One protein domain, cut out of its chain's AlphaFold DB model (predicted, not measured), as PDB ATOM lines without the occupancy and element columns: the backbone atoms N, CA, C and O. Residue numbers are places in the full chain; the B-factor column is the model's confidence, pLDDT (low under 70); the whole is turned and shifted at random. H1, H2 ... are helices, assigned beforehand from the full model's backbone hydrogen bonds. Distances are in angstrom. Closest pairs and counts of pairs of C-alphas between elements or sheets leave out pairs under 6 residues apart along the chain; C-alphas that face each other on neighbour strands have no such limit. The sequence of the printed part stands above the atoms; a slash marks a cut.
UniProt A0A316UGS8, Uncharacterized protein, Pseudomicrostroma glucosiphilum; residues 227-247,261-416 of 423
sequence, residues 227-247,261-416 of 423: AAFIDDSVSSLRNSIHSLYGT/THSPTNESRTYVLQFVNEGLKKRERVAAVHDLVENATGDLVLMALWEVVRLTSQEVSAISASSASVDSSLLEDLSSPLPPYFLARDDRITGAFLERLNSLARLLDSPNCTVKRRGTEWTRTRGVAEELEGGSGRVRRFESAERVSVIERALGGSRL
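This is residues 227 to 247 and 261 to 416 of the 423 residues of an uncharacterized protein of Pseudomicrostroma glucosiphilum (UniProt A0A316UGS8). One long helix, H4, is the core of an elongated helical body, with H1 and H2 on one side of it, H7 on the other, and the hairpin of H8 and H9 packed on it between these. The short hairpin of H5 and H6 makes one end of the long axis; at the other lies H3, and residues 282 to 288 stick out there. The printed part has 177 residues with nine named helices, H1 to H9 in order, and no named strand: the class is all helix. Helix packing is part aligned, part crossed. The whole is compact, with a radius of gyration of the C-alphas of 16.9 A, and spans 58 by 38 by 32 A.

H1, residues 227 to 245, begins at C-alpha 227 (7.225, -44.110, 0.273) and is 26.3 A long. H2 is residues 264 to 273 and H3 residues 278 to 281. H4, residues 287 to 309, is 32.9 A long and begins at C-alpha 287 (10.953, -18.127, 4.266). H5 is residues 313 to 322 and H6 residues 328 to 335. H7, residues 348 to 365, measures 25.6 A, and H8, residues 376 to 389, 20.1 A. H9, residues 400 to 412, measures 18.3 A and ends at C-alpha 412 (11.144, -25.585, -20.918).

H4 is the hub, touching five helices. Its residues 300 to 308 touch H1 at a steep tilt of 65 degrees; the C-alphas of Val 234 and Ala 304 are closest, 4.9 A apart. H2 touches it with Arg 269 and Thr 297 closest, C-alphas 5.1 A apart. H7 runs the same way as H4 at a shallow tilt of 22 degrees, with the C-alphas of Asp 299 and Ile 349 closest at 5.9 A. H4, H8 and H9 form an up and down bundle, each running against the one before. The hairpin H8 and H9 has its closest C-alphas at Val 384 and Ala 410, 5.1 A. In the hairpin H5 and H6, C-alphas 316 and 331 are closest, 6.5 A apart. H6 touches H7, with C-alphas 334 and 356 closest at 6.2 A. H3 touches no helix. Every O i to N i+4 pair is within hydrogen-bond range in the helices except H3, too short for one.

The C-alphas farthest apart, of Gly 279 and Ala 324, are 58.2 A apart. Residues 248 to 260 are not printed; C-alphas 247 and 261 across this cut are 19.4 A apart. The link from H6 to H7, residues 336 to 347, is long. Mean pLDDT of the printed part is 86.6; 18 residues are under 70, among them 391 to 395 and 413 to 416.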
ATOM      1  N   ALA A 227       6.798 -43.711   1.612       85.00
ATOM      2  CA  ALA A 227       7.225 -44.110   0.273       85.00
ATOM      3  C   ALA A 227       6.062 -44.175  -0.733       85.00
ATOM      4  O   ALA A 227       6.209 -43.700  -1.847       85.00
ATOM      5  N   ALA A 228       4.868 -44.621  -0.321       86.06
ATOM      6  CA  ALA A 228       3.705 -44.685  -1.212       86.06
ATOM      7  C   ALA A 228       3.319 -43.320  -1.812       86.06
ATOM      8  O   ALA A 228       2.967 -43.237  -2.985       86.06
ATOM      9  N   PHE A 229       3.399 -42.240  -1.024       91.38
ATOM     10  CA  PHE A 229       3.182 -40.885  -1.537       91.38
ATOM     11  C   PHE A 229       4.251 -40.503  -2.566       91.38
ATOM     12  O   PHE A 229       3.922 -39.932  -3.607       91.38
ATOM     13  N   ILE A 230       5.516 -40.800  -2.264       92.62
ATOM     14  CA  ILE A 230       6.648 -40.465  -3.127       92.62
ATOM     15  C   ILE A 230       6.532 -41.235  -4.442       92.62
ATOM     16  O   ILE A 230       6.563 -40.612  -5.496       92.62
ATOM     17  N   ASP A 231       6.289 -42.541  -4.387       91.50
ATOM     18  CA  ASP A 231       6.138 -43.408  -5.556       91.50
ATOM     19  C   ASP A 231       4.972 -42.980  -6.448       91.50
ATOM     20  O   ASP A 231       5.134 -42.894  -7.668       91.50
ATOM     21  N   ASP A 232       3.807 -42.678  -5.861       92.38
ATOM     22  CA  ASP A 232       2.632 -42.211  -6.605       92.38
ATOM     23  C   ASP A 232       2.924 -40.848  -7.272       92.38
ATOM     24  O   ASP A 232       2.621 -40.652  -8.453       92.38
ATOM     25  N   SER A 233       3.578 -39.926  -6.551       94.62
ATOM     26  CA  SER A 233       3.929 -38.590  -7.060       94.62
ATOM     27  C   SER A 233       4.975 -38.656  -8.172       94.62
ATOM     28  O   SER A 233       4.804 -38.050  -9.228       94.62
ATOM     29  N   VAL A 234       6.041 -39.428  -7.961       95.75
ATOM     30  CA  VAL A 234       7.120 -39.650  -8.928       95.75
ATOM     31  C   VAL A 234       6.579 -40.361 -10.167       95.75
ATOM     32  O   VAL A 234       6.891 -39.949 -11.281       95.75
ATOM     33  N   SER A 235       5.715 -41.368 -10.008       94.12
ATOM     34  CA  SER A 235       5.090 -42.072 -11.136       94.12
ATOM     35  C   SER A 235       4.193 -41.154 -11.967       94.12
ATOM     36  O   SER A 235       4.228 -41.224 -13.198       94.12
ATOM     37  N   SER A 236       3.408 -40.283 -11.321       94.06
ATOM     38  CA  SER A 236       2.578 -39.298 -12.024       94.06
ATOM     39  C   SER A 236       3.436 -38.283 -12.780       94.06
ATOM     40  O   SER A 236       3.256 -38.113 -13.986       94.06
ATOM     41  N   LEU A 237       4.453 -37.711 -12.122       94.50
ATOM     42  CA  LEU A 237       5.403 -36.784 -12.748       94.50
ATOM     43  C   LEU A 237       6.153 -37.427 -13.913       94.50
ATOM     44  O   LEU A 237       6.312 -36.806 -14.959       94.50
ATOM     45  N   ARG A 238       6.575 -38.685 -13.773       93.25
ATOM     46  CA  ARG A 238       7.225 -39.450 -14.841       93.25
ATOM     47  C   ARG A 238       6.317 -39.559 -16.064       93.25
ATOM     48  O   ARG A 238       6.762 -39.321 -17.181       93.25
ATOM     49  N   ASN A 239       5.039 -39.885 -15.866       90.94
ATOM     50  CA  ASN A 239       4.068 -39.970 -16.958       90.94
ATOM     51  C   ASN A 239       3.789 -38.591 -17.585       90.94
ATOM     52  O   ASN A 239       3.646 -38.500 -18.803       90.94
ATOM     53  N   SER A 240       3.764 -37.529 -16.778       89.50
ATOM     54  CA  SER A 240       3.645 -36.134 -17.224       89.50
ATOM     55  C   SER A 240       4.835 -35.731 -18.109       89.50
ATOM     56  O   SER A 240       4.654 -35.304 -19.247       89.50
ATOM     57  N   ILE A 241       6.065 -36.009 -17.660       89.69
ATOM     58  CA  ILE A 241       7.313 -35.798 -18.412       89.69
ATOM     59  C   ILE A 241       7.315 -36.613 -19.717       89.69
ATOM     60  O   ILE A 241       7.599 -36.065 -20.782       89.69
ATOM     61  N   HIS A 242       6.935 -37.893 -19.673       86.81
ATOM     62  CA  HIS A 242       6.791 -38.719 -20.877       86.81
ATOM     63  C   HIS A 242       5.731 -38.169 -21.838       86.81
ATOM     64  O   HIS A 242       5.937 -38.178 -23.046       86.81
ATOM     65  N   SER A 243       4.601 -37.661 -21.344       84.31
ATOM     66  CA  SER A 243       3.580 -37.055 -22.207       84.31
ATOM     67  C   SER A 243       4.076 -35.766 -22.865       84.31
ATOM     68  O   SER A 243       3.676 -35.470 -23.988       84.31
ATOM     69  N   LEU A 244       4.934 -35.005 -22.182       79.69
ATOM     70  CA  LEU A 244       5.508 -33.762 -22.695       79.69
ATOM     71  C   LEU A 244       6.589 -34.004 -23.758       79.69
ATOM     72  O   LEU A 244       6.696 -33.226 -24.707       79.69
ATOM     73  N   TYR A 245       7.393 -35.064 -23.618       75.62
ATOM     74  CA  TYR A 245       8.580 -35.279 -24.459       75.62
ATOM     75  C   TYR A 245       8.552 -36.543 -25.330       75.62
ATOM     76  O   TYR A 245       9.330 -36.629 -26.284       75.62
ATOM     77  N   GLY A 246       7.678 -37.503 -25.029       62.09
ATOM     78  CA  GLY A 246       7.605 -38.826 -25.658       62.09
ATOM     79  C   GLY A 246       6.779 -38.877 -26.946       62.09
ATOM     80  O   GLY A 246       6.973 -39.774 -27.769       62.09
ATOM     81  N   THR A 247       5.907 -37.898 -27.211       56.62
ATOM     82  CA  THR A 247       5.217 -37.806 -28.507       56.62
ATOM     83  C   THR A 247       6.142 -37.202 -29.562       56.62
ATOM     84  O   THR A 247       6.140 -35.999 -29.814       56.62
ATOM     85  N   THR A 261       0.671 -23.721 -16.024       57.25
ATOM     86  CA  THR A 261      -0.244 -24.670 -15.374       57.25
ATOM     87  C   THR A 261       0.070 -26.163 -15.555       57.25
ATOM     88  O   THR A 261      -0.451 -26.962 -14.783       57.25
ATOM     89  N   HIS A 262       0.881 -26.561 -16.538       66.44
ATOM     90  CA  HIS A 262       1.210 -27.960 -16.852       66.44
ATOM     91  C   HIS A 262       2.718 -28.254 -16.805       66.44
ATOM     92  O   HIS A 262       3.168 -29.241 -17.385       66.44
ATOM     93  N   SER A 263       3.521 -27.411 -16.144       84.88
ATOM     94  CA  SER A 263       4.933 -27.736 -15.930       84.88
ATOM     95  C   SER A 263       5.087 -28.826 -14.852       84.88
ATOM     96  O   SER A 263       4.372 -28.796 -13.843       84.88
ATOM     97  N   PRO A 264       6.038 -29.774 -15.004       90.62
ATOM     98  CA  PRO A 264       6.308 -30.794 -13.984       90.62
ATOM     99  C   PRO A 264       6.648 -30.196 -12.611       90.62
ATOM    100  O   PRO A 264       6.340 -30.779 -11.575       90.62
ATOM    101  N   THR A 265       7.247 -29.002 -12.590       92.31
ATOM    102  CA  THR A 265       7.525 -28.249 -11.365       92.31
ATOM    103  C   THR A 265       6.240 -27.803 -10.667       92.31
ATOM    104  O   THR A 265       6.125 -27.985  -9.458       92.31
ATOM    105  N   ASN A 266       5.235 -27.304 -11.393       91.00
ATOM    106  CA  ASN A 266       3.956 -26.896 -10.799       91.00
ATOM    107  C   ASN A 266       3.093 -28.083 -10.344       91.00
ATOM    108  O   ASN A 266       2.436 -28.008  -9.298       91.00
ATOM    109  N   GLU A 267       3.130 -29.201 -11.072       92.31
ATOM    110  CA  GLU A 267       2.500 -30.455 -10.638       92.31
ATOM    111  C   GLU A 267       3.145 -30.967  -9.338       92.31
ATOM    112  O   GLU A 267       2.454 -31.193  -8.343       92.31
ATOM    113  N   SER A 268       4.480 -31.020  -9.297       94.56
ATOM    114  CA  SER A 268       5.255 -31.382  -8.104       94.56
ATOM    115  C   SER A 268       4.942 -30.467  -6.913       94.56
ATOM    116  O   SER A 268       4.648 -30.934  -5.807       94.56
ATOM    117  N   ARG A 269       4.887 -29.150  -7.145       93.69
ATOM    118  CA  ARG A 269       4.545 -28.159  -6.118       93.69
ATOM    119  C   ARG A 269       3.158 -28.410  -5.539       93.69
ATOM    120  O   ARG A 269       2.965 -28.310  -4.329       93.69
ATOM    121  N   THR A 270       2.195 -28.793  -6.375       92.38
ATOM    122  CA  THR A 270       0.833 -29.140  -5.939       92.38
ATOM    123  C   THR A 270       0.834 -30.353  -5.003       92.38
ATOM    124  O   THR A 270       0.149 -30.330  -3.975       92.38
ATOM    125  N   TYR A 271       1.651 -31.371  -5.289       93.88
ATOM    126  CA  TYR A 271       1.813 -32.536  -4.413       93.88
ATOM    127  C   TYR A 271       2.434 -32.194  -3.064       93.88
ATOM    128  O   TYR A 271       2.004 -32.733  -2.048       93.88
ATOM    129  N   VAL A 272       3.405 -31.286  -3.011       93.06
ATOM    130  CA  VAL A 272       3.996 -30.853  -1.736       93.06
ATOM    131  C   VAL A 272       3.009 -29.985  -0.947       93.06
ATOM    132  O   VAL A 272       2.817 -30.171   0.258       93.06
ATOM    133  N   LEU A 273       2.309 -29.072  -1.625       91.50
ATOM    134  CA  LEU A 273       1.369 -28.138  -1.002       91.50
ATOM    135  C   LEU A 273       0.139 -28.813  -0.382       91.50
ATOM    136  O   LEU A 273      -0.532 -28.187   0.438       91.50
ATOM    137  N   GLN A 274      -0.163 -30.078  -0.689       90.19
ATOM    138  CA  GLN A 274      -1.238 -30.811  -0.004       90.19
ATOM    139  C   GLN A 274      -0.954 -31.030   1.499       90.19
ATOM    140  O   GLN A 274      -1.882 -31.205   2.294       90.19
ATOM    141  N   PHE A 275       0.324 -31.002   1.897       87.75
ATOM    142  CA  PHE A 275       0.762 -31.115   3.292       87.75
ATOM    143  C   PHE A 275       0.812 -29.765   4.010       87.75
ATOM    144  O   PHE A 275       0.917 -29.717   5.234       87.75
ATOM    145  N   VAL A 276       0.701 -28.669   3.261       86.19
ATOM    146  CA  VAL A 276       0.721 -27.305   3.777       86.19
ATOM    147  C   VAL A 276      -0.712 -26.843   4.047       86.19
ATOM    148  O   VAL A 276      -1.577 -26.925   3.177       86.19
ATOM    149  N   ASN A 277      -0.987 -26.340   5.254       80.56
ATOM    150  CA  ASN A 277      -2.313 -25.815   5.593       80.56
ATOM    151  C   ASN A 277      -2.671 -24.586   4.745       80.56
ATOM    152  O   ASN A 277      -1.817 -23.752   4.451       80.56
ATOM    153  N   GLU A 278      -3.959 -24.406   4.448       76.94
ATOM    154  CA  GLU A 278      -4.478 -23.239   3.712       76.94
ATOM    155  C   GLU A 278      -4.083 -21.899   4.354       76.94
ATOM    156  O   GLU A 278      -3.771 -20.931   3.659       76.94
ATOM    157  N   GLY A 279      -4.033 -21.843   5.691       71.38
ATOM    158  CA  GLY A 279      -3.573 -20.660   6.421       71.38
ATOM    159  C   GLY A 279      -2.109 -20.303   6.145       71.38
ATOM    160  O   GLY A 279      -1.762 -19.124   6.166       71.38
ATOM    161  N   LEU A 280      -1.275 -21.301   5.846       77.00
ATOM    162  CA  LEU A 280       0.136 -21.137   5.500       77.00
ATOM    163  C   LEU A 280       0.311 -20.843   4.001       77.00
ATOM    164  O   LEU A 280       1.148 -20.025   3.648       77.00
ATOM    165  N   LYS A 281      -0.544 -21.401   3.128       77.69
ATOM    166  CA  LYS A 281      -0.551 -21.080   1.685       77.69
ATOM    167  C   LYS A 281      -0.854 -19.607   1.404       77.69
ATOM    168  O   LYS A 281      -0.282 -19.022   0.496       77.69
ATOM    169  N   LYS A 282      -1.764 -19.005   2.179       70.38
ATOM    170  CA  LYS A 282      -2.177 -17.596   2.018       70.38
ATOM    171  C   LYS A 282      -1.226 -16.600   2.673       70.38
ATOM    172  O   LYS A 282      -1.277 -15.410   2.377       70.38
ATOM    173  N   ARG A 283      -0.422 -17.057   3.632       63.00
ATOM    174  CA  ARG A 283       0.494 -16.222   4.402       63.00
ATOM    175  C   ARG A 283       1.904 -16.529   3.923       63.00
ATOM    176  O   ARG A 283       2.533 -17.444   4.437       63.00
ATOM    177  N   GLU A 284       2.407 -15.721   2.998       60.31
ATOM    178  CA  GLU A 284       3.801 -15.708   2.524       60.31
ATOM    179  C   GLU A 284       4.778 -15.244   3.633       60.31
ATOM    180  O   GLU A 284       5.551 -14.308   3.484       60.31
ATOM    181  N   ARG A 285       4.664 -15.807   4.840       62.56
ATOM    182  CA  ARG A 285       5.248 -15.236   6.063       62.56
ATOM    183  C   ARG A 285       6.463 -15.988   6.583       62.56
ATOM    184  O   ARG A 285       7.047 -15.545   7.566       62.56
ATOM    185  N   VAL A 286       6.830 -17.128   5.993       83.00
ATOM    186  CA  VAL A 286       7.891 -17.978   6.550       83.00
ATOM    187  C   VAL A 286       8.805 -18.484   5.446       83.00
ATOM    188  O   VAL A 286       8.521 -19.510   4.830       83.00
ATOM    189  N   ALA A 287       9.919 -17.775   5.241       87.56
ATOM    190  CA  ALA A 287      10.953 -18.127   4.266       87.56
ATOM    191  C   ALA A 287      11.370 -19.602   4.387       87.56
ATOM    192  O   ALA A 287      11.282 -20.338   3.418       87.56
ATOM    193  N   ALA A 288      11.628 -20.092   5.604       89.00
ATOM    194  CA  ALA A 288      12.023 -21.487   5.824       89.00
ATOM    195  C   ALA A 288      10.986 -22.533   5.353       89.00
ATOM    196  O   ALA A 288      11.356 -23.641   4.970       89.00
ATOM    197  N   VAL A 289       9.684 -22.218   5.391       90.44
ATOM    198  CA  VAL A 289       8.644 -23.120   4.859       90.44
ATOM    199  C   VAL A 289       8.643 -23.072   3.338       90.44
ATOM    200  O   VAL A 289       8.526 -24.116   2.704       90.44
ATOM    201  N   HIS A 290       8.764 -21.875   2.764       90.56
ATOM    202  CA  HIS A 290       8.887 -21.710   1.322       90.56
ATOM    203  C   HIS A 290      10.105 -22.478   0.798       90.56
ATOM    204  O   HIS A 290       9.967 -23.288  -0.112       90.56
ATOM    205  N   ASP A 291      11.253 -22.334   1.458       91.88
ATOM    206  CA  ASP A 291      12.483 -23.017   1.075       91.88
ATOM    207  C   ASP A 291      12.335 -24.536   1.131       91.88
ATOM    208  O   ASP A 291      12.775 -25.225   0.214       91.88
ATOM    209  N   LEU A 292      11.668 -25.062   2.166       93.12
ATOM    210  CA  LEU A 292      11.351 -26.484   2.277       93.12
ATOM    211  C   LEU A 292      10.451 -26.960   1.128       93.12
ATOM    212  O   LEU A 292      10.687 -28.035   0.576       93.12
ATOM    213  N   VAL A 293       9.416 -26.187   0.783       93.25
ATOM    214  CA  VAL A 293       8.476 -26.528  -0.294       93.25
ATOM    215  C   VAL A 293       9.182 -26.528  -1.644       93.25
ATOM    216  O   VAL A 293       9.025 -27.486  -2.397       93.25
ATOM    217  N   GLU A 294       9.984 -25.508  -1.940       93.50
ATOM    218  CA  GLU A 294      10.755 -25.436  -3.183       93.50
ATOM    219  C   GLU A 294      11.813 -26.550  -3.249       93.50
ATOM    220  O   GLU A 294      11.982 -27.193  -4.287       93.50
ATOM    221  N   ASN A 295      12.457 -26.879  -2.121       94.25
ATOM    222  CA  ASN A 295      13.403 -27.994  -2.053       94.25
ATOM    223  C   ASN A 295      12.704 -29.327  -2.375       94.25
ATOM    224  O   ASN A 295      13.089 -30.026  -3.310       94.25
ATOM    225  N   ALA A 296      11.606 -29.634  -1.679       95.56
ATOM    226  CA  ALA A 296      10.811 -30.836  -1.926       95.56
ATOM    227  C   ALA A 296      10.278 -30.904  -3.369       95.56
ATOM    228  O   ALA A 296      10.253 -31.974  -3.975       95.56
ATOM    229  N   THR A 297       9.878 -29.756  -3.926       95.75
ATOM    230  CA  THR A 297       9.371 -29.646  -5.299       95.75
ATOM    231  C   THR A 297      10.445 -30.034  -6.310       95.75
ATOM    232  O   THR A 297      10.197 -30.873  -7.178       95.75
ATOM    233  N   GLY A 298      11.646 -29.458  -6.183       95.69
ATOM    234  CA  GLY A 298      12.777 -29.788  -7.047       95.69
ATOM    235  C   GLY A 298      13.203 -31.250  -6.916       95.69
ATOM    236  O   GLY A 298      13.426 -31.909  -7.929       95.69
ATOM    237  N   ASP A 299      13.239 -31.780  -5.692       96.50
ATOM    238  CA  ASP A 299      13.630 -33.166  -5.433       96.50
ATOM    239  C   ASP A 299      12.698 -34.165  -6.131       96.50
ATOM    240  O   ASP A 299      13.175 -35.057  -6.827       96.50
ATOM    241  N   LEU A 300      11.374 -33.996  -6.017       96.88
ATOM    242  CA  LEU A 300      10.403 -34.870  -6.690       96.88
ATOM    243  C   LEU A 300      10.564 -34.855  -8.216       96.88
ATOM    244  O   LEU A 300      10.434 -35.898  -8.858       96.88
ATOM    245  N   VAL A 301      10.880 -33.695  -8.804       96.56
ATOM    246  CA  VAL A 301      11.135 -33.592 -10.250       96.56
ATOM    247  C   VAL A 301      12.421 -34.324 -10.630       96.56
ATOM    248  O   VAL A 301      12.421 -35.061 -11.613       96.56
ATOM    249  N   LEU A 302      13.501 -34.185  -9.854       97.19
ATOM    250  CA  LEU A 302      14.754 -34.910 -10.096       97.19
ATOM    251  C   LEU A 302      14.582 -36.426  -9.943       97.19
ATOM    252  O   LEU A 302      15.104 -37.187 -10.758       97.19
ATOM    253  N   MET A 303      13.803 -36.871  -8.957       97.38
ATOM    254  CA  MET A 303      13.433 -38.280  -8.794       97.38
ATOM    255  C   MET A 303      12.636 -38.799  -9.995       97.38
ATOM    256  O   MET A 303      12.939 -39.873 -10.507       97.38
ATOM    257  N   ALA A 304      11.670 -38.026 -10.496       96.69
ATOM    258  CA  ALA A 304      10.906 -38.388 -11.688       96.69
ATOM    259  C   ALA A 304      11.768 -38.423 -12.955       96.69
ATOM    260  O   ALA A 304      11.647 -39.355 -13.747       96.69
ATOM    261  N   LEU A 305      12.674 -37.459 -13.136       96.00
ATOM    262  CA  LEU A 305      13.629 -37.465 -14.245       96.00
ATOM    263  C   LEU A 305      14.550 -38.681 -14.185       96.00
ATOM    264  O   LEU A 305      14.776 -39.320 -15.211       96.00
ATOM    265  N   TRP A 306      15.033 -39.043 -12.994       97.12
ATOM    266  CA  TRP A 306      15.798 -40.271 -12.810       97.12
ATOM    267  C   TRP A 306      14.985 -41.513 -13.178       97.12
ATOM    268  O   TRP A 306      15.484 -42.358 -13.908       97.12
ATOM    269  N   GLU A 307      13.718 -41.610 -12.776       95.31
ATOM    270  CA  GLU A 307      12.844 -42.723 -13.172       95.31
ATOM    271  C   GLU A 307      12.634 -42.833 -14.689       95.31
ATOM    272  O   GLU A 307      12.452 -43.937 -15.204       95.31
ATOM    273  N   VAL A 308      12.679 -41.713 -15.415       93.19
ATOM    274  CA  VAL A 308      12.644 -41.711 -16.886       93.19
ATOM    275  C   VAL A 308      13.951 -42.259 -17.469       93.19
ATOM    276  O   VAL A 308      13.924 -42.991 -18.459       93.19
ATOM    277  N   VAL A 309      15.105 -41.916 -16.880       94.44
ATOM    278  CA  VAL A 309      16.421 -42.216 -17.471       94.44
ATOM    279  C   VAL A 309      17.229 -43.328 -16.798       94.44
ATOM    280  O   VAL A 309      18.282 -43.680 -17.317       94.44
ATOM    281  N   ARG A 310      16.788 -43.929 -15.700       94.50
ATOM    282  CA  ARG A 310      17.505 -45.047 -15.070       94.50
ATOM    283  C   ARG A 310      17.528 -46.282 -15.967       94.50
ATOM    284  O   ARG A 310      16.698 -46.409 -16.875       94.50
ATOM    285  N   LEU A 311      18.466 -47.198 -15.728       93.25
ATOM    286  CA  LEU A 311      18.558 -48.439 -16.504       93.25
ATOM    287  C   LEU A 311      17.346 -49.338 -16.253       93.25
ATOM    288  O   LEU A 311      16.970 -49.610 -15.115       93.25
ATOM    289  N   THR A 312      16.758 -49.838 -17.334       92.12
ATOM    290  CA  THR A 312      15.722 -50.870 -17.273       92.12
ATOM    291  C   THR A 312      16.354 -52.244 -17.053       92.12
ATOM    292  O   THR A 312      17.488 -52.492 -17.464       92.12
ATOM    293  N   SER A 313      15.609 -53.193 -16.478       90.19
ATOM    294  CA  SER A 313      16.103 -54.562 -16.244       90.19
ATOM    295  C   SER A 313      16.604 -55.257 -17.522       90.19
ATOM    296  O   SER A 313      17.516 -56.086 -17.472       90.19
ATOM    297  N   GLN A 314      16.039 -54.901 -18.682       89.62
ATOM    298  CA  GLN A 314      16.475 -55.404 -19.987       89.62
ATOM    299  C   GLN A 314      17.845 -54.843 -20.387       89.62
ATOM    300  O   GLN A 314      18.709 -55.597 -20.829       89.62
ATOM    301  N   GLU A 315      18.068 -53.540 -20.197       90.88
ATOM    302  CA  GLU A 315      19.357 -52.905 -20.491       90.88
ATOM    303  C   GLU A 315      20.457 -53.410 -19.556       90.88
ATOM    304  O   GLU A 315      21.549 -53.708 -20.030       90.88
ATOM    305  N   VAL A 316      20.168 -53.586 -18.259       91.06
ATOM    306  CA  VAL A 316      21.115 -54.184 -17.296       91.06
ATOM    307  C   VAL A 316      21.559 -55.569 -17.781       91.06
ATOM    308  O   VAL A 316      22.757 -55.851 -17.834       91.06
ATOM    309  N   SER A 317      20.609 -56.407 -18.207       89.75
ATOM    310  CA  SER A 317      20.897 -57.753 -18.722       89.75
ATOM    311  C   SER A 317      21.746 -57.711 -19.999       89.75
ATOM    312  O   SER A 317      22.698 -58.478 -20.138       89.75
ATOM    313  N   ALA A 318      21.443 -56.790 -20.921       89.00
ATOM    314  CA  ALA A 318      22.195 -56.620 -22.161       89.00
ATOM    315  C   ALA A 318      23.638 -56.149 -21.911       89.00
ATOM    316  O   ALA A 318      24.569 -56.686 -22.510       89.00
ATOM    317  N   ILE A 319      23.831 -55.188 -21.002       88.94
ATOM    318  CA  ILE A 319      25.150 -54.647 -20.650       88.94
ATOM    319  C   ILE A 319      25.993 -55.704 -19.929       88.94
ATOM    320  O   ILE A 319      27.168 -55.873 -20.260       88.94
ATOM    321  N   SER A 320      25.389 -56.445 -18.993       88.62
ATOM    322  CA  SER A 320      26.050 -57.541 -18.275       88.62
ATOM    323  C   SER A 320      26.503 -58.657 -19.225       88.62
ATOM    324  O   SER A 320      27.606 -59.180 -19.079       88.62
ATOM    325  N   ALA A 321      25.705 -58.965 -20.253       85.88
ATOM    326  CA  ALA A 321      26.063 -59.953 -21.269       85.88
ATOM    327  C   ALA A 321      27.155 -59.465 -22.238       85.88
ATOM    328  O   ALA A 321      27.973 -60.266 -22.691       85.88
ATOM    329  N   SER A 322      27.175 -58.172 -22.585       81.31
ATOM    330  CA  SER A 322      28.120 -57.631 -23.570       81.31
ATOM    331  C   SER A 322      29.476 -57.232 -22.990       81.31
ATOM    332  O   SER A 322      30.468 -57.243 -23.715       81.31
ATOM    333  N   SER A 323      29.535 -56.865 -21.707       72.50
ATOM    334  CA  SER A 323      30.743 -56.333 -21.072       72.50
ATOM    335  C   SER A 323      31.049 -57.058 -19.763       72.50
ATOM    336  O   SER A 323      30.588 -56.663 -18.696       72.50
ATOM    337  N   ALA A 324      31.910 -58.076 -19.836       63.25
ATOM    338  CA  ALA A 324      32.324 -58.899 -18.693       63.25
ATOM    339  C   ALA A 324      33.115 -58.144 -17.594       63.25
ATOM    340  O   ALA A 324      33.439 -58.735 -16.569       63.25
ATOM    341  N   SER A 325      33.453 -56.864 -17.794       77.69
ATOM    342  CA  SER A 325      34.288 -56.066 -16.882       77.69
ATOM    343  C   SER A 325      33.548 -54.939 -16.150       77.69
ATOM    344  O   SER A 325      34.203 -54.121 -15.505       77.69
ATOM    345  N   VAL A 326      32.226 -54.813 -16.300       82.38
ATOM    346  CA  VAL A 326      31.458 -53.761 -15.610       82.38
ATOM    347  C   VAL A 326      31.141 -54.217 -14.189       82.38
ATOM    348  O   VAL A 326      30.699 -55.343 -13.981       82.38
ATOM    349  N   ASP A 327      31.363 -53.334 -13.217       87.38
ATOM    350  CA  ASP A 327      31.041 -53.591 -11.817       87.38
ATOM    351  C   ASP A 327      29.531 -53.833 -11.641       87.38
ATOM    352  O   ASP A 327      28.704 -52.976 -11.965       87.38
ATOM    353  N   SER A 328      29.170 -55.009 -11.119       88.12
ATOM    354  CA  SER A 328      27.778 -55.388 -10.858       88.12
ATOM    355  C   SER A 328      27.108 -54.441  -9.862       88.12
ATOM    356  O   SER A 328      25.926 -54.145 -10.019       88.12
ATOM    357  N   SER A 329      27.861 -53.928  -8.880       90.44
ATOM    358  CA  SER A 329      27.344 -52.974  -7.890       90.44
ATOM    359  C   SER A 329      26.921 -51.661  -8.548       90.44
ATOM    360  O   SER A 329      25.923 -51.061  -8.154       90.44
ATOM    361  N   LEU A 330      27.666 -51.209  -9.558       91.81
ATOM    362  CA  LEU A 330      27.342 -49.990 -10.293       91.81
ATOM    363  C   LEU A 330      26.060 -50.166 -11.116       91.81
ATOM    364  O   LEU A 330      25.227 -49.266 -11.158       91.81
ATOM    365  N   LEU A 331      25.888 -51.316 -11.775       92.06
ATOM    366  CA  LEU A 331      24.690 -51.589 -12.575       92.06
ATOM    367  C   LEU A 331      23.424 -51.643 -11.718       92.06
ATOM    368  O   LEU A 331      22.391 -51.111 -12.128       92.06
ATOM    369  N   GLU A 332      23.514 -52.253 -10.536       91.81
ATOM    370  CA  GLU A 332      22.419 -52.279  -9.571       91.81
ATOM    371  C   GLU A 332      22.044 -50.854  -9.138       91.81
ATOM    372  O   GLU A 332      20.883 -50.461  -9.279       91.81
ATOM    373  N   ASP A 333      23.029 -50.034  -8.752       93.25
ATOM    374  CA  ASP A 333      22.806 -48.640  -8.349       93.25
ATOM    375  C   ASP A 333      22.157 -47.796  -9.464       93.25
ATOM    376  O   ASP A 333      21.167 -47.102  -9.221       93.25
ATOM    377  N   LEU A 334      22.630 -47.926 -10.710       94.75
ATOM    378  CA  LEU A 334      22.090 -47.218 -11.883       94.75
ATOM    379  C   LEU A 334      20.701 -47.706 -12.329       94.75
ATOM    380  O   LEU A 334      20.025 -47.024 -13.104       94.75
ATOM    381  N   SER A 335      20.283 -48.884 -11.871       94.25
ATOM    382  CA  SER A 335      18.933 -49.409 -12.089       94.25
ATOM    383  C   SER A 335      17.973 -49.059 -10.950       94.25
ATOM    384  O   SER A 335      16.759 -49.069 -11.148       94.25
ATOM    385  N   SER A 336      18.494 -48.716  -9.769       93.69
ATOM    386  CA  SER A 336      17.702 -48.424  -8.574       93.69
ATOM    387  C   SER A 336      17.050 -47.029  -8.619       93.69
ATOM    388  O   SER A 336      17.623 -46.095  -9.197       93.69
ATOM    389  N   PRO A 337      15.859 -46.836  -8.017       94.00
ATOM    390  CA  PRO A 337      15.284 -45.504  -7.813       94.00
ATOM    391  C   PRO A 337      16.193 -44.639  -6.923       94.00
ATOM    392  O   PRO A 337      17.051 -45.151  -6.197       94.00
ATOM    393  N   LEU A 338      16.023 -43.312  -6.958       94.69
ATOM    394  CA  LEU A 338      16.708 -42.444  -5.992       94.69
ATOM    395  C   LEU A 338      16.164 -42.705  -4.578       94.69
ATOM    396  O   LEU A 338      14.954 -42.886  -4.430       94.69
ATOM    397  N   PRO A 339      17.014 -42.682  -3.534       91.25
ATOM    398  CA  PRO A 339      16.561 -43.038  -2.199       91.25
ATOM    399  C   PRO A 339      15.502 -42.055  -1.657       91.25
ATOM    400  O   PRO A 339      15.797 -40.865  -1.501       91.25
ATOM    401  N   PRO A 340      14.283 -42.515  -1.312       88.94
ATOM    402  CA  PRO A 340      13.180 -41.633  -0.919       88.94
ATOM    403  C   PRO A 340      13.451 -40.878   0.389       88.94
ATOM    404  O   PRO A 340      12.966 -39.765   0.584       88.94
ATOM    405  N   TYR A 341      14.289 -41.427   1.272       86.88
ATOM    406  CA  TYR A 341      14.680 -40.789   2.533       86.88
ATOM    407  C   TYR A 341      15.585 -39.554   2.362       86.88
ATOM    408  O   TYR A 341      15.915 -38.898   3.358       86.88
ATOM    409  N   PHE A 342      16.014 -39.230   1.137       90.31
ATOM    410  CA  PHE A 342      16.684 -37.968   0.811       90.31
ATOM    411  C   PHE A 342      15.712 -36.826   0.493       90.31
ATOM    412  O   PHE A 342      16.148 -35.675   0.491       90.31
ATOM    413  N   LEU A 343      14.424 -37.107   0.272       91.75
ATOM    414  CA  LEU A 343      13.437 -36.095  -0.101       91.75
ATOM    415  C   LEU A 343      13.380 -34.942   0.910       91.75
ATOM    416  O   LEU A 343      13.232 -35.154   2.117       91.75
ATOM    417  N   ALA A 344      13.424 -33.719   0.385       87.50
ATOM    418  CA  ALA A 344      13.366 -32.466   1.120       87.50
ATOM    419  C   ALA A 344      14.477 -32.323   2.178       87.50
ATOM    420  O   ALA A 344      14.307 -31.594   3.161       87.50
ATOM    421  N   ARG A 345      15.609 -33.021   1.999       83.44
ATOM    422  CA  ARG A 345      16.783 -32.962   2.883       83.44
ATOM    423  C   ARG A 345      18.000 -32.437   2.128       83.44
ATOM    424  O   ARG A 345      18.672 -33.191   1.423       83.44
ATOM    425  N   ASP A 346      18.316 -31.167   2.373       84.44
ATOM    426  CA  ASP A 346      19.482 -30.478   1.811       84.44
ATOM    427  C   ASP A 346      19.598 -30.718   0.286       84.44
ATOM    428  O   ASP A 346      18.588 -30.740  -0.418       84.44
ATOM    429  N   ASP A 347      20.818 -30.948  -0.211       87.94
ATOM    430  CA  ASP A 347      21.137 -31.203  -1.623       87.94
ATOM    431  C   ASP A 347      21.357 -32.693  -1.950       87.94
ATOM    432  O   ASP A 347      21.974 -33.030  -2.962       87.94
ATOM    433  N   ARG A 348      20.900 -33.620  -1.097       91.50
ATOM    434  CA  ARG A 348      21.238 -35.051  -1.241       91.50
ATOM    435  C   ARG A 348      20.653 -35.682  -2.502       91.50
ATOM    436  O   ARG A 348      21.353 -36.441  -3.166       91.50
ATOM    437  N   ILE A 349      19.407 -35.346  -2.847       94.75
ATOM    438  CA  ILE A 349      18.782 -35.798  -4.099       94.75
ATOM    439  C   ILE A 349      19.542 -35.243  -5.301       94.75
ATOM    440  O   ILE A 349      19.883 -36.006  -6.197       94.75
ATOM    441  N   THR A 350      19.863 -33.947  -5.296       94.44
ATOM    442  CA  THR A 350      20.632 -33.307  -6.372       94.44
ATOM    443  C   THR A 350      21.991 -33.974  -6.564       94.44
ATOM    444  O   THR A 350      22.343 -34.329  -7.684       94.44
ATOM    445  N   GLY A 351      22.735 -34.205  -5.479       93.56
ATOM    446  CA  GLY A 351      24.026 -34.891  -5.530       93.56
ATOM    447  C   GLY A 351      23.914 -36.309  -6.093       93.56
ATOM    448  O   GLY A 351      24.610 -36.635  -7.052       93.56
ATOM    449  N   ALA A 352      22.994 -37.118  -5.558       94.94
ATOM    450  CA  ALA A 352      22.781 -38.494  -6.008       94.94
ATOM    451  C   ALA A 352      22.310 -38.565  -7.471       94.94
ATOM    452  O   ALA A 352      22.769 -39.412  -8.234       94.94
ATOM    453  N   PHE A 353      21.427 -37.652  -7.882       96.75
ATOM    454  CA  PHE A 353      20.963 -37.530  -9.261       96.75
ATOM    455  C   PHE A 353      22.123 -37.246 -10.221       96.75
ATOM    456  O   PHE A 353      22.284 -37.957 -11.211       96.75
ATOM    457  N   LEU A 354      22.953 -36.241  -9.922       95.44
ATOM    458  CA  LEU A 354      24.081 -35.859 -10.775       95.44
ATOM    459  C   LEU A 354      25.142 -36.962 -10.840       95.44
ATOM    460  O   LEU A 354      25.628 -37.293 -11.921       95.44
ATOM    461  N   GLU A 355      25.481 -37.570  -9.704       94.88
ATOM    462  CA  GLU A 355      26.449 -38.664  -9.636       94.88
ATOM    463  C   GLU A 355      26.007 -39.871 -10.476       94.88
ATOM    464  O   GLU A 355      26.772 -40.361 -11.319       94.88
ATOM    465  N   ARG A 356      24.753 -40.311 -10.308       96.12
ATOM    466  CA  ARG A 356      24.195 -41.443 -11.059       96.12
ATOM    467  C   ARG A 356      24.025 -41.125 -12.539       96.12
ATOM    468  O   ARG A 356      24.371 -41.956 -13.377       96.12
ATOM    469  N   LEU A 357      23.575 -39.921 -12.894       95.62
ATOM    470  CA  LEU A 357      23.424 -39.524 -14.294       95.62
ATOM    471  C   LEU A 357      24.772 -39.455 -15.020       95.62
ATOM    472  O   LEU A 357      24.889 -39.946 -16.143       95.62
ATOM    473  N   ASN A 358      25.801 -38.896 -14.381       94.38
ATOM    474  CA  ASN A 358      27.149 -38.846 -14.943       94.38
ATOM    475  C   ASN A 358      27.751 -40.244 -15.105       94.38
ATOM    476  O   ASN A 358      28.390 -40.535 -16.118       94.38
ATOM    477  N   SER A 359      27.529 -41.121 -14.128       94.38
ATOM    478  CA  SER A 359      27.974 -42.514 -14.187       94.38
ATOM    479  C   SER A 359      27.273 -43.274 -15.316       94.38
ATOM    480  O   SER A 359      27.932 -43.960 -16.098       94.38
ATOM    481  N   LEU A 360      25.964 -43.066 -15.478       94.19
ATOM    482  CA  LEU A 360      25.191 -43.610 -16.588       94.19
ATOM    483  C   LEU A 360      25.677 -43.080 -17.942       94.19
ATOM    484  O   LEU A 360      25.863 -43.861 -18.869       94.19
ATOM    485  N   ALA A 361      25.930 -41.775 -18.064       92.94
ATOM    486  CA  ALA A 361      26.433 -41.181 -19.299       92.94
ATOM    487  C   ALA A 361      27.787 -41.786 -19.705       92.94
ATOM    488  O   ALA A 361      27.939 -42.233 -20.838       92.94
ATOM    489  N   ARG A 362      28.736 -41.902 -18.763       92.31
ATOM    490  CA  ARG A 362      30.038 -42.550 -19.009       92.31
ATOM    491  C   ARG A 362      29.889 -44.008 -19.436       92.31
ATOM    492  O   ARG A 362      30.629 -44.466 -20.303       92.31
ATOM    493  N   LEU A 363      28.946 -44.731 -18.833       91.75
ATOM    494  CA  LEU A 363      28.670 -46.119 -19.185       91.75
ATOM    495  C   LEU A 363      28.115 -46.232 -20.611       91.75
ATOM    496  O   LEU A 363      28.566 -47.088 -21.367       91.75
ATOM    497  N   LEU A 364      27.172 -45.368 -20.995       90.25
ATOM    498  CA  LEU A 364      26.555 -45.368 -22.327       90.25
ATOM    499  C   LEU A 364      27.490 -44.856 -23.433       90.25
ATOM    500  O   LEU A 364      27.382 -45.304 -24.574       90.25
ATOM    501  N   ASP A 365      28.416 -43.953 -23.106       89.75
ATOM    502  CA  ASP A 365      29.423 -43.435 -24.041       89.75
ATOM    503  C   ASP A 365      30.618 -44.392 -24.222       89.75
ATOM    504  O   ASP A 365      31.432 -44.213 -25.132       89.75
ATOM    505  N   SER A 366      30.728 -45.429 -23.384       88.62
ATOM    506  CA  SER A 366      31.771 -46.448 -23.502       88.62
ATOM    507  C   SER A 366      31.677 -47.178 -24.851       88.62
ATOM    508  O   SER A 366      30.590 -47.620 -25.234       88.62
ATOM    509  N   PRO A 367      32.800 -47.392 -25.568       83.25
ATOM    510  CA  PRO A 367      32.793 -48.062 -26.873       83.25
ATOM    511  C   PRO A 367      32.282 -49.509 -26.806       83.25
ATOM    512  O   PRO A 367      31.823 -50.042 -27.813       83.25
ATOM    513  N   ASN A 368      32.332 -50.122 -25.621       82.38
ATOM    514  CA  ASN A 368      31.879 -51.491 -25.377       82.38
ATOM    515  C   ASN A 368      30.392 -51.566 -24.983       82.38
ATOM    516  O   ASN A 368      29.867 -52.657 -24.763       82.38
ATOM    517  N   CYS A 369      29.700 -50.427 -24.862       82.56
ATOM    518  CA  CYS A 369      28.288 -50.408 -24.513       82.56
ATOM    519  C   CYS A 369      27.415 -50.621 -25.753       82.56
ATOM    520  O   CYS A 369      27.465 -49.871 -26.731       82.56
ATOM    521  N   THR A 370      26.586 -51.661 -25.703       82.69
ATOM    522  CA  THR A 370      25.626 -51.999 -26.763       82.69
ATOM    523  C   THR A 370      24.368 -51.129 -26.709       82.69
ATOM    524  O   THR A 370      23.701 -50.937 -27.727       82.69
ATOM    525  N   VAL A 371      24.059 -50.556 -25.542       85.81
ATOM    526  CA  VAL A 371      22.891 -49.703 -25.307       85.81
ATOM    527  C   VAL A 371      23.242 -48.251 -25.625       85.81
ATOM    528  O   VAL A 371      24.187 -47.694 -25.077       85.81
ATOM    529  N   LYS A 372      22.454 -47.603 -26.491       82.00
ATOM    530  CA  LYS A 372      22.599 -46.172 -26.808       82.00
ATOM    531  C   LYS A 372      21.292 -45.437 -26.543       82.00
ATOM    532  O   LYS A 372      20.268 -45.778 -27.126       82.00
ATOM    533  N   ARG A 373      21.338 -44.376 -25.731       80.75
ATOM    534  CA  ARG A 373      20.186 -43.499 -25.476       80.75
ATOM    535  C   ARG A 373      20.316 -42.189 -26.239       80.75
ATOM    536  O   ARG A 373      21.262 -41.433 -26.048       80.75
ATOM    537  N   ARG A 374      19.358 -41.927 -27.132       67.00
ATOM    538  CA  ARG A 374      19.283 -40.697 -27.945       67.00
ATOM    539  C   ARG A 374      17.880 -40.079 -27.965       67.00
ATOM    540  O   ARG A 374      17.533 -39.365 -28.900       67.00
ATOM    541  N   GLY A 375      17.068 -40.384 -26.953       81.31
ATOM    542  CA  GLY A 375      15.725 -39.824 -26.808       81.31
ATOM    543  C   GLY A 375      15.744 -38.364 -26.351       81.31
ATOM    544  O   GLY A 375      16.680 -37.923 -25.683       81.31
ATOM    545  N   THR A 376      14.675 -37.635 -26.668       85.12
ATOM    546  CA  THR A 376      14.409 -36.268 -26.180       85.12
ATOM    547  C   THR A 376      14.512 -36.182 -24.659       85.12
ATOM    548  O   THR A 376      15.143 -35.270 -24.135       85.12
ATOM    549  N   GLU A 377      13.972 -37.171 -23.955       87.44
ATOM    550  CA  GLU A 377      14.009 -37.305 -22.495       87.44
ATOM    551  C   GLU A 377      15.434 -37.369 -21.935       87.44
ATOM    552  O   GLU A 377      15.755 -36.674 -20.968       87.44
ATOM    553  N   TRP A 378      16.319 -38.135 -22.580       91.00
ATOM    554  CA  TRP A 378      17.734 -38.204 -22.213       91.00
ATOM    555  C   TRP A 378      18.418 -36.847 -22.390       91.00
ATOM    556  O   TRP A 378      19.087 -36.363 -21.478       91.00
ATOM    557  N   THR A 379      18.204 -36.191 -23.536       90.12
ATOM    558  CA  THR A 379      18.770 -34.863 -23.813       90.12
ATOM    559  C   THR A 379      18.272 -33.809 -22.827       90.12
ATOM    560  O   THR A 379      19.065 -32.999 -22.354       90.12
ATOM    561  N   ARG A 380      16.979 -33.819 -22.480       89.69
ATOM    562  CA  ARG A 380      16.400 -32.889 -21.497       89.69
ATOM    563  C   ARG A 380      16.956 -33.126 -20.101       89.69
ATOM    564  O   ARG A 380      17.371 -32.172 -19.453       89.69
ATOM    565  N   THR A 381      17.031 -34.382 -19.674       93.00
ATOM    566  CA  THR A 381      17.565 -34.750 -18.356       93.00
ATOM    567  C   THR A 381      19.036 -34.359 -18.219       93.00
ATOM    568  O   THR A 381      19.434 -33.792 -17.204       93.00
ATOM    569  N   ARG A 382      19.836 -34.560 -19.275       92.56
ATOM    570  CA  ARG A 382      21.212 -34.053 -19.333       92.56
ATOM    571  C   ARG A 382      21.296 -32.532 -19.297       92.56
ATOM    572  O   ARG A 382      22.146 -32.010 -18.590       92.56
ATOM    573  N   GLY A 383      20.412 -31.829 -20.004       92.06
ATOM    574  CA  GLY A 383      20.352 -30.367 -19.954       92.06
ATOM    575  C   GLY A 383      20.071 -29.836 -18.545       92.06
ATOM    576  O   GLY A 383      20.692 -28.867 -18.125       92.06
ATOM    577  N   VAL A 384      19.195 -30.506 -17.784       93.62
ATOM    578  CA  VAL A 384      18.956 -30.181 -16.365       93.62
ATOM    579  C   VAL A 384      20.238 -30.351 -15.549       93.62
ATOM    580  O   VAL A 384      20.597 -29.456 -14.790       93.62
ATOM    581  N   ALA A 385      20.954 -31.464 -15.717       93.69
ATOM    582  CA  ALA A 385      22.200 -31.698 -14.990       93.69
ATOM    583  C   ALA A 385      23.306 -30.688 -15.340       93.69
ATOM    584  O   ALA A 385      23.962 -30.174 -14.440       93.69
ATOM    585  N   GLU A 386      23.467 -30.347 -16.619       92.00
ATOM    586  CA  GLU A 386      24.454 -29.361 -17.083       92.00
ATOM    587  C   GLU A 386      24.216 -27.974 -16.468       92.00
ATOM    588  O   GLU A 386      25.159 -27.311 -16.027       92.00
ATOM    589  N   GLU A 387      22.953 -27.553 -16.382       91.62
ATOM    590  CA  GLU A 387      22.580 -26.294 -15.738       91.62
ATOM    591  C   GLU A 387      22.813 -26.333 -14.215       91.62
ATOM    592  O   GLU A 387      23.239 -25.335 -13.630       91.62
ATOM    593  N   LEU A 388      22.600 -27.487 -13.567       91.69
ATOM    594  CA  LEU A 388      22.853 -27.672 -12.132       91.69
ATOM    595  C   LEU A 388      24.358 -27.765 -11.779       91.69
ATOM    596  O   LEU A 388      24.775 -27.428 -10.670       91.69
ATOM    597  N   GLU A 389      25.216 -28.185 -12.702       89.44
ATOM    598  CA  GLU A 389      26.676 -28.211 -12.494       89.44
ATOM    599  C   GLU A 389      27.360 -26.873 -12.831       89.44
ATOM    600  O   GLU A 389      28.549 -26.668 -12.553       89.44
ATOM    601  N   GLY A 390      26.624 -25.932 -13.434       72.75
ATOM    602  CA  GLY A 390      27.082 -24.563 -13.670       72.75
ATOM    603  C   GLY A 390      28.357 -24.461 -14.515       72.75
ATOM    604  O   GLY A 390      29.204 -23.613 -14.239       72.75
ATOM    605  N   GLY A 391      28.544 -25.351 -15.496       63.72
ATOM    606  CA  GLY A 391      29.686 -25.350 -16.427       63.72
ATOM    607  C   GLY A 391      31.059 -25.688 -15.821       63.72
ATOM    608  O   GLY A 391      32.007 -25.915 -16.567       63.72
ATOM    609  N   SER A 392      31.184 -25.760 -14.490       61.66
ATOM    610  CA  SER A 392      32.447 -26.056 -13.790       61.66
ATOM    611  C   SER A 392      32.646 -27.541 -13.458       61.66
ATOM    612  O   SER A 392      33.690 -27.917 -12.924       61.66
ATOM    613  N   GLY A 393      31.641 -28.383 -13.734       61.50
ATOM    614  CA  GLY A 393      31.640 -29.807 -13.376       61.50
ATOM    615  C   GLY A 393      31.582 -30.067 -11.864       61.50
ATOM    616  O   GLY A 393      31.878 -31.173 -11.416       61.50
ATOM    617  N   ARG A 394      31.243 -29.053 -11.057       67.06
ATOM    618  CA  ARG A 394      30.978 -29.183  -9.619       67.06
ATOM    619  C   ARG A 394      29.538 -28.795  -9.336       67.06
ATOM    620  O   ARG A 394      29.053 -27.810  -9.881       67.06
ATOM    621  N   VAL A 395      28.895 -29.531  -8.429       69.62
ATOM    622  CA  VAL A 395      27.546 -29.212  -7.947       69.62
ATOM    623  C   VAL A 395      27.552 -27.793  -7.388       69.62
ATOM    624  O   VAL A 395      28.187 -27.518  -6.362       69.62
ATOM    625  N   ARG A 396      26.868 -26.879  -8.075       74.81
ATOM    626  CA  ARG A 396      26.650 -25.536  -7.558       74.81
ATOM    627  C   ARG A 396      25.598 -25.639  -6.460       74.81
ATOM    628  O   ARG A 396      24.562 -26.272  -6.639       74.81
ATOM    629  N   ARG A 397      25.870 -25.032  -5.304       81.19
ATOM    630  CA  ARG A 397      24.841 -24.863  -4.277       81.19
ATOM    631  C   ARG A 397      23.884 -23.791  -4.765       81.19
ATOM    632  O   ARG A 397      24.298 -22.648  -4.948       81.19
ATOM    633  N   PHE A 398      22.650 -24.194  -5.012       81.38
ATOM    634  CA  PHE A 398      21.562 -23.295  -5.354       81.38
ATOM    635  C   PHE A 398      20.703 -23.073  -4.123       81.38
ATOM    636  O   PHE A 398      20.493 -23.992  -3.331       81.38
ATOM    637  N   GLU A 399      20.152 -21.873  -3.999       88.19
ATOM    638  CA  GLU A 399      18.971 -21.711  -3.163       88.19
ATOM    639  C   GLU A 399      17.817 -22.525  -3.767       88.19
ATOM    640  O   GLU A 399      17.745 -22.733  -4.982       88.19
ATOM    641  N   SER A 400      16.907 -23.015  -2.929       89.50
ATOM    642  CA  SER A 400      15.841 -23.935  -3.348       89.50
ATOM    643  C   SER A 400      14.979 -23.368  -4.487       89.50
ATOM    644  O   SER A 400      14.699 -24.077  -5.454       89.50
ATOM    645  N   ALA A 401      14.636 -22.078  -4.432       89.62
ATOM    646  CA  ALA A 401      13.884 -21.386  -5.481       89.62
ATOM    647  C   ALA A 401      14.686 -21.202  -6.786       89.62
ATOM    648  O   ALA A 401      14.149 -21.374  -7.886       89.62
ATOM    649  N   GLU A 402      15.984 -20.891  -6.682       91.75
ATOM    650  CA  GLU A 402      16.878 -20.803  -7.845       91.75
ATOM    651  C   GLU A 402      16.970 -22.171  -8.532       91.75
ATOM    652  O   GLU A 402      16.837 -22.264  -9.753       91.75
ATOM    653  N   ARG A 403      17.091 -23.248  -7.747       92.94
ATOM    654  CA  ARG A 403      17.154 -24.628  -8.238       92.94
ATOM    655  C   ARG A 403      15.908 -25.024  -9.025       92.94
ATOM    656  O   ARG A 403      16.031 -25.552 -10.127       92.94
ATOM    657  N   VAL A 404      14.714 -24.750  -8.494       93.00
ATOM    658  CA  VAL A 404      13.449 -25.028  -9.199       93.00
ATOM    659  C   VAL A 404      13.367 -24.231 -10.501       93.00
ATOM    660  O   VAL A 404      13.033 -24.797 -11.540       93.00
ATOM    661  N   SER A 405      13.769 -22.957 -10.478       91.94
ATOM    662  CA  SER A 405      13.802 -22.101 -11.672       91.94
ATOM    663  C   SER A 405      14.776 -22.619 -12.738       91.94
ATOM    664  O   SER A 405      14.500 -22.544 -13.936       91.94
ATOM    665  N   VAL A 406      15.929 -23.150 -12.319       91.50
ATOM    666  CA  VAL A 406      16.915 -23.783 -13.204       91.50
ATOM    667  C   VAL A 406      16.343 -25.047 -13.845       91.50
ATOM    668  O   VAL A 406      16.410 -25.192 -15.067       91.50
ATOM    669  N   ILE A 407      15.724 -25.919 -13.045       93.00
ATOM    670  CA  ILE A 407      15.069 -27.139 -13.531       93.00
ATOM    671  C   ILE A 407      13.968 -26.786 -14.540       93.00
ATOM    672  O   ILE A 407      13.935 -27.342 -15.637       93.00
ATOM    673  N   GLU A 408      13.101 -25.827 -14.216       90.94
ATOM    674  CA  GLU A 408      12.008 -25.402 -15.093       90.94
ATOM    675  C   GLU A 408      12.520 -24.840 -16.424       90.94
ATOM    676  O   GLU A 408      12.023 -25.217 -17.486       90.94
ATOM    677  N   ARG A 409      13.561 -24.001 -16.398       89.25
ATOM    678  CA  ARG A 409      14.178 -23.445 -17.613       89.25
ATOM    679  C   ARG A 409      14.778 -24.531 -18.504       89.25
ATOM    680  O   ARG A 409      14.565 -24.515 -19.719       89.25
ATOM    681  N   ALA A 410      15.504 -25.474 -17.906       89.00
ATOM    682  CA  ALA A 410      16.134 -26.581 -18.619       89.00
ATOM    683  C   ALA A 410      15.092 -27.504 -19.278       89.00
ATOM    684  O   ALA A 410      15.250 -27.917 -20.433       89.00
ATOM    685  N   LEU A 411      13.981 -27.762 -18.581       87.44
ATOM    686  CA  LEU A 411      12.845 -28.534 -19.087       87.44
ATOM    687  C   LEU A 411      12.037 -27.778 -20.154       87.44
ATOM    688  O   LEU A 411      11.622 -28.377 -21.149       87.44
ATOM    689  N   GLY A 412      11.858 -26.465 -19.987       79.56
ATOM    690  CA  GLY A 412      11.144 -25.585 -20.918       79.56
ATOM    691  C   GLY A 412      11.871 -25.341 -22.238       79.56
ATOM    692  O   GLY A 412      11.267 -24.899 -23.211       79.56
ATOM    693  N   GLY A 413      13.159 -25.676 -22.315       64.69
ATOM    694  CA  GLY A 413      13.902 -25.664 -23.567       64.69
ATOM    695  C   GLY A 413      14.244 -24.282 -24.105       64.69
ATOM    696  O   GLY A 413      14.542 -24.172 -25.295       64.69
ATOM    697  N   SER A 414      14.297 -23.263 -23.247       46.69
ATOM    698  CA  SER A 414      14.917 -21.986 -23.591       46.69
ATOM    699  C   SER A 414      16.434 -22.148 -23.653       46.69
ATOM    700  O   SER A 414      17.163 -21.690 -22.778       46.69
ATOM    701  N   ARG A 415      16.935 -22.725 -24.751       42.78
ATOM    702  CA  ARG A 415      18.140 -22.144 -25.341       42.78
ATOM    703  C   ARG A 415      17.709 -20.769 -25.830       42.78
ATOM    704  O   ARG A 415      17.254 -20.633 -26.961       42.78
ATOM    705  N   LEU A 416      17.794 -19.764 -24.954       38.53
ATOM    706  CA  LEU A 416      18.013 -18.405 -25.431       38.53
ATOM    707  C   LEU A 416      19.183 -18.530 -26.397       38.53
ATOM    708  O   LEU A 416      20.250 -19.022 -26.018       38.53
TER     709      LEU A 416